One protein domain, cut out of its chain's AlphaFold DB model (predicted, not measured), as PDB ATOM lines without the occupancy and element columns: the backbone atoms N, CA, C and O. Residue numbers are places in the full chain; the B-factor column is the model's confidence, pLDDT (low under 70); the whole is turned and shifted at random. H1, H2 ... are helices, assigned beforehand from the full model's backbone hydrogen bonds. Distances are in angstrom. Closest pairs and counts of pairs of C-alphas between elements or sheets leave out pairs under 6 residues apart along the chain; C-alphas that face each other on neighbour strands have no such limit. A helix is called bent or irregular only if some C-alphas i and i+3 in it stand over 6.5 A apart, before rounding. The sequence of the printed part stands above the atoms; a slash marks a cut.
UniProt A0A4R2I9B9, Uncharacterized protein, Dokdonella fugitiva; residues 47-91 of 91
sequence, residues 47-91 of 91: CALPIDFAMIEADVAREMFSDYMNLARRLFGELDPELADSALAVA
ATOM      1  N   CYS A  47      51.152  19.394  37.820       93.19
ATOM      2  CA  CYS A  47      52.099  19.811  38.850       93.19
ATOM      3  C   CYS A  47      52.192  18.784  39.984       93.19
ATOM      4  O   CYS A  47      51.180  18.349  40.529       93.19
ATOM      5  N   ALA A  48      53.422  18.445  40.377       90.31
ATOM      6  CA  ALA A  48      53.684  17.587  41.532       90.31
ATOM      7  C   ALA A  48      53.877  18.396  42.826       90.31
ATOM      8  O   ALA A  48      53.600  17.890  43.913       90.31
ATOM      9  N   LEU A  49      54.353  19.643  42.717       94.62
ATOM     10  CA  LEU A  49      54.635  20.511  43.856       94.62
ATOM     11  C   LEU A  49      53.775  21.787  43.813       94.62
ATOM     12  O   LEU A  49      53.569  22.355  42.739       94.62
ATOM     13  N   PRO A  50      53.342  22.310  44.978       92.56
ATOM     14  CA  PRO A  50      52.603  23.573  45.051       92.56
ATOM     15  C   PRO A  50      53.364  24.780  44.483       92.56
ATOM     16  O   PRO A  50      52.751  25.704  43.959       92.56
ATOM     17  N   ILE A  51      54.699  24.775  44.567       95.19
ATOM     18  CA  ILE A  51      55.530  25.862  44.032       95.19
ATOM     19  C   ILE A  51      55.462  25.939  42.503       95.19
ATOM     20  O   ILE A  51      55.380  27.037  41.961       95.19
ATOM     21  N   ASP A  52      55.410  24.796  41.814       93.62
ATOM     22  CA  ASP A  52      55.289  24.754  40.353       93.62
ATOM     23  C   ASP A  52      53.951  25.352  39.909       93.62
ATOM     24  O   ASP A  52      53.887  26.111  38.944       93.62
ATOM     25  N   PHE A  53      52.886  25.055  40.658       94.06
ATOM     26  CA  PHE A  53      51.563  25.627  40.426       94.06
ATOM     27  C   PHE A  53      51.582  27.154  40.590       94.06
ATOM     28  O   PHE A  53      51.154  27.870  39.687       94.06
ATOM     29  N   ALA A  54      52.155  27.656  41.691       94.25
ATOM     30  CA  ALA A  54      52.266  29.091  41.955       94.25
ATOM     31  C   ALA A  54      53.097  29.830  40.888       94.25
ATOM     32  O   ALA A  54      52.770  30.954  40.507       94.25
ATOM     33  N   MET A  55      54.152  29.198  40.362       95.69
ATOM     34  CA  MET A  55      54.934  29.758  39.258       95.69
ATOM     35  C   MET A  55      54.112  29.861  37.969       95.69
ATOM     36  O   MET A  55      54.172  30.883  37.289       95.69
ATOM     37  N   ILE A  56      53.307  28.842  37.648       95.12
ATOM     38  CA  ILE A  56      52.422  28.890  36.478       95.12
ATOM     39  C   ILE A  56      51.349  29.972  36.655       95.12
ATOM     40  O   ILE A  56      51.069  30.692  35.701       95.12
ATOM     41  N   GLU A  57      50.768  30.129  37.846       94.00
ATOM     42  CA  GLU A  57      49.822  31.222  38.116       94.00
ATOM     43  C   GLU A  57      50.457  32.600  37.910       94.00
ATOM     44  O   GLU A  57      49.861  33.461  37.260       94.00
ATOM     45  N   ALA A  58      51.681  32.807  38.405       94.38
ATOM     46  CA  ALA A  58      52.406  34.060  38.214       94.38
ATOM     47  C   ALA A  58      52.693  34.342  36.727       94.38
ATOM     48  O   ALA A  58      52.500  35.469  36.263       94.38
ATOM     49  N   ASP A  59      53.091  33.319  35.964       94.62
ATOM     50  CA  ASP A  59      53.283  33.423  34.515       94.62
ATOM     51  C   ASP A  59      51.980  33.800  33.802       94.62
ATOM     52  O   ASP A  59      51.968  34.722  32.983       94.62
ATOM     53  N   VAL A  60      50.869  33.141  34.147       94.56
ATOM     54  CA  VAL A  60      49.542  33.428  33.584       94.56
ATOM     55  C   VAL A  60      49.117  34.858  33.884       94.56
ATOM     56  O   VAL A  60      48.664  35.547  32.973       94.56
ATOM     57  N   ALA A  61      49.277  35.326  35.123       91.50
ATOM     58  CA  ALA A  61      48.911  36.684  35.513       91.50
ATOM     59  C   ALA A  61      49.711  37.733  34.724       91.50
ATOM     60  O   ALA A  61      49.136  38.691  34.200       91.50
ATOM     61  N   ARG A  62      51.025  37.518  34.572       91.94
ATOM     62  CA  ARG A  62      51.907  38.401  33.795       91.94
ATOM     63  C   ARG A  62      51.538  38.419  32.312       91.94
ATOM     64  O   ARG A  62      51.467  39.489  31.708       91.94
ATOM     65  N   GLU A  63      51.302  37.251  31.719       93.31
ATOM     66  CA  GLU A  63      50.872  37.141  30.322       93.31
ATOM     67  C   GLU A  63      49.504  37.784  30.100       93.31
ATOM     68  O   GLU A  63      49.324  38.521  29.135       93.31
ATOM     69  N   MET A  64      48.553  37.543  31.004       92.50
ATOM     70  CA  MET A  64      47.207  38.097  30.930       92.50
ATOM     71  C   MET A  64      47.253  39.624  30.944       92.50
ATOM     72  O   MET A  64      46.657  40.257  30.076       92.50
ATOM     73  N   PHE A  65      48.012  40.219  31.866       88.81
ATOM     74  CA  PHE A  65      48.203  41.665  31.906       88.81
ATOM     75  C   PHE A  65      48.745  42.207  30.576       88.81
ATOM     76  O   PHE A  65      48.168  43.127  29.999       88.81
ATOM     77  N   SER A  66      49.804  41.592  30.039       89.19
ATOM     78  CA  SER A  66      50.379  42.003  28.752       89.19
ATOM     79  C   SER A  66      49.383  41.875  27.593       89.19
ATOM     80  O   SER A  66      49.287  42.779  26.763       89.19
ATOM     81  N   ASP A  67      48.612  40.789  27.545       91.44
ATOM     82  CA  ASP A  67      47.603  40.552  26.513       91.44
ATOM     83  C   ASP A  67      46.505  41.631  26.543       91.44
ATOM     84  O   ASP A  67      46.160  42.182  25.496       91.44
ATOM     85  N   TYR A  68      45.990  41.978  27.730       88.44
ATOM     86  CA  TYR A  68      44.974  43.026  27.880       88.44
ATOM     87  C   TYR A  68      45.509  44.415  27.527       88.44
ATOM     88  O   TYR A  68      44.809  45.176  26.862       88.44
ATOM     89  N   MET A  69      46.751  44.737  27.899       86.12
ATOM     90  CA  MET A  69      47.376  46.008  27.516       86.12
ATOM     91  C   MET A  69      47.569  46.111  26.001       86.12
ATOM     92  O   MET A  69      47.317  47.160  25.407       86.12
ATOM     93  N   ASN A  70      47.952  45.014  25.346       87.44
ATOM     94  CA  ASN A  70      48.069  44.967  23.890       87.44
ATOM     95  C   ASN A  70      46.709  45.102  23.195       87.44
ATOM     96  O   ASN A  70      46.616  45.811  22.192       87.44
ATOM     97  N   LEU A  71      45.661  44.459  23.720       88.00
ATOM     98  CA  LEU A  71      44.298  44.639  23.221       88.00
ATOM     99  C   LEU A  71      43.851  46.094  23.385       88.00
ATOM    100  O   LEU A  71      43.402  46.697  22.417       88.00
ATOM    101  N   ALA A  72      44.018  46.670  24.577       82.88
ATOM    102  CA  ALA A  72      43.675  48.060  24.849       82.88
ATOM    103  C   ALA A  72      44.384  49.001  23.869       82.88
ATOM    104  O   ALA A  72      43.732  49.839  23.255       82.88
ATOM    105  N   ARG A  73      45.688  48.810  23.630       80.50
ATOM    106  CA  ARG A  73      46.446  49.606  22.657       80.50
ATOM    107  C   ARG A  73      45.873  49.515  21.243       80.50
ATOM    108  O   ARG A  73      45.794  50.536  20.570       80.50
ATOM    109  N   ARG A  74      45.486  48.320  20.784       81.31
ATOM    110  CA  ARG A  74      44.876  48.142  19.454       81.31
ATOM    111  C   ARG A  74      43.524  48.839  19.375       81.31
ATOM    112  O   ARG A  74      43.324  49.667  18.500       81.31
ATOM    113  N   LEU A  75      42.646  48.580  20.342       80.75
ATOM    114  CA  LEU A  75      41.298  49.151  20.376       80.75
ATOM    115  C   LEU A  75      41.308  50.676  20.497       80.75
ATOM    116  O   LEU A  75      40.558  51.350  19.800       80.75
ATOM    117  N   PHE A  76      42.155  51.230  21.367       73.38
ATOM    118  CA  PHE A  76      42.292  52.677  21.494       73.38
ATOM    119  C   PHE A  76      43.008  53.276  20.290       73.38
ATOM    120  O   PHE A  76      42.561  54.308  19.819       73.38
ATOM    121  N   GLY A  77      44.020  52.618  19.720       69.31
ATOM    122  CA  GLY A  77      44.668  53.077  18.488       69.31
ATOM    123  C   GLY A  77      43.733  53.121  17.275       69.31
ATOM    124  O   GLY A  77      43.894  53.981  16.416       69.31
ATOM    125  N   GLU A  78      42.731  52.240  17.222       65.88
ATOM    126  CA  GLU A  78      41.666  52.267  16.209       65.88
ATOM    127  C   GLU A  78      40.642  53.397  16.427       65.88
ATOM    128  O   GLU A  78      39.982  53.822  15.477       65.88
ATOM    129  N   LEU A  79      40.492  53.883  17.664       64.00
ATOM    130  CA  LEU A  79      39.550  54.946  18.026       64.00
ATOM    131  C   LEU A  79      40.194  56.339  17.982       64.00
ATOM    132  O   LEU A  79      39.578  57.278  17.482       64.00
ATOM    133  N   ASP A  80      41.408  56.461  18.514       65.75
ATOM    134  CA  ASP A  80      42.212  57.676  18.590       65.75
ATOM    135  C   ASP A  80      43.697  57.310  18.866       65.75
ATOM    136  O   ASP A  80      44.032  56.828  19.956       65.75
ATOM    137  N   PRO A  81      44.610  57.542  17.903       63.25
ATOM    138  CA  PRO A  81      46.031  57.234  18.048       63.25
ATOM    139  C   PRO A  81      46.715  57.908  19.247       63.25
ATOM    140  O   PRO A  81      47.651  57.328  19.792       63.25
ATOM    141  N   GLU A  82      46.261  59.088  19.685       60.44
ATOM    142  CA  GLU A  82      46.857  59.808  20.825       60.44
ATOM    143  C   GLU A  82      46.444  59.189  22.174       60.44
ATOM    144  O   GLU A  82      47.217  59.177  23.136       60.44
ATOM    145  N   LEU A  83      45.250  58.589  22.245       59.78
ATOM    146  CA  LEU A  83      44.766  57.856  23.423       59.78
ATOM    147  C   LEU A  83      45.524  56.540  23.647       59.78
ATOM    148  O   LEU A  83      45.710  56.134  24.799       59.78
ATOM    149  N   ALA A  84      46.001  55.899  22.576       59.38
ATOM    150  CA  ALA A  84      46.731  54.632  22.639       59.38
ATOM    151  C   ALA A  84      48.027  54.713  23.464       59.38
ATOM    152  O   ALA A  84      48.370  53.753  24.158       59.38
ATOM    153  N   ASP A  85      48.718  55.855  23.427       56.84
ATOM    154  CA  ASP A  85      49.961  56.067  24.175       56.84
ATOM    155  C   ASP A  85      49.699  56.401  25.657       56.84
ATOM    156  O   ASP A  85      50.488  56.034  26.528       56.84
ATOM    157  N   SER A  86      48.552  57.011  25.979       57.66
ATOM    158  CA  SER A  86      48.172  57.352  27.361       57.66
ATOM    159  C   SER A  86      47.777  56.140  28.214       57.66
ATOM    160  O   SER A  86      48.051  56.115  29.415       57.66
ATOM    161  N   ALA A  87      47.194  55.103  27.602       52.31
ATOM    162  CA  ALA A  87      46.775  53.887  28.300       52.31
ATOM    163  C   ALA A  87      47.962  53.133  28.931       52.31
ATOM    164  O   ALA A  87      47.794  52.447  29.934       52.31
ATOM    165  N   LEU A  88      49.167  53.298  28.377       51.84
ATOM    166  CA  LEU A  88      50.411  52.698  28.869       51.84
ATOM    167  C   LEU A  88      51.108  53.528  29.959       51.84
ATOM    168  O   LEU A  88      52.013  53.016  30.604       51.84
ATOM    169  N   ALA A  89      50.718  54.788  30.174       53.56
ATOM    170  CA  ALA A  89      51.386  55.684  31.123       53.56
ATOM    171  C   ALA A  89      50.927  55.502  32.585       53.56
ATOM    172  O   ALA A  89      51.537  56.062  33.493       53.56
ATOM    173  N   VAL A  90      49.846  54.748  32.809       48.41
ATOM    174  CA  VAL A  90      49.228  54.519  34.134       48.41
ATOM    175  C   VAL A  90      49.431  53.071  34.622       48.41
ATOM    176  O   VAL A  90      48.988  52.717  35.713       48.41
ATOM    177  N   ALA A  91      50.088  52.238  33.815       44.03
ATOM    178  CA  ALA A  91      50.360  50.824  34.056       44.03
ATOM    179  C   ALA A  91      51.807  50.620  34.526       44.03
ATOM    180  O   ALA A  91      52.013  49.779  35.429       44.03
TER     181      ALA A  91
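What this domain is: This is residues 47 to 91 of the 91 residues of an uncharacterized protein of Dokdonella fugitiva (UniProt A0A4R2I9B9). One long helix, H1, makes nearly the whole length of a thin rod, and at its far end the chain folds back into a very short helix, H2, which packs on the last turns of H1 in a lopsided helical hairpin. Residues 48 to 55 and 57 to 64, at the other end of the rod, stick out free. The printed part has 45 residues with two named helices, H1 then H2, and no named strand; the class is all helix. The whole is extended, with a radius of gyration of the C-alphas of 15.2 A and spans of 48 by 17 by 6 A.

Where its parts are: Start at Cys 47, and find C-alpha 50 at (52.603, 23.573, 45.051), where H1, residues 50 to 79, begins. From there the helix runs 43.4 A to C-alpha 79 at (39.550, 54.946, 18.026), and it is not bent. Past Asp 80 comes H2, residues 81 to 86, which ends with C-alpha 86 at (48.172, 57.352, 27.361).

How they stand to each other: Look at residues 72 to 77, the part of H1 that alone touches H2. The closest C-alphas of the two helices are those of Gly 77 and Ala 84, 4.9 A apart. H1 and H2 form a helical hairpin: they run opposite ways at a tilt of 37 degrees, only just steep. In H1 every O i to N i+4 pair is within hydrogen-bond range; in H2 0 of 2 such pairs are, beside 1 of 3 O i to N i+3 pairs.

The domain as a whole: The C-alphas of Ala 48 and Asp 80, the two farthest apart, are 47.6 A from each other. The printed part has no cut and ends at Ala 91, the chain's last residue. The link from H1 to H2 is tight, with 1 residue. In the B-factor column of this model, residues 77 to 91 are under 70, and the mean pLDDT of the printed part is 79.5.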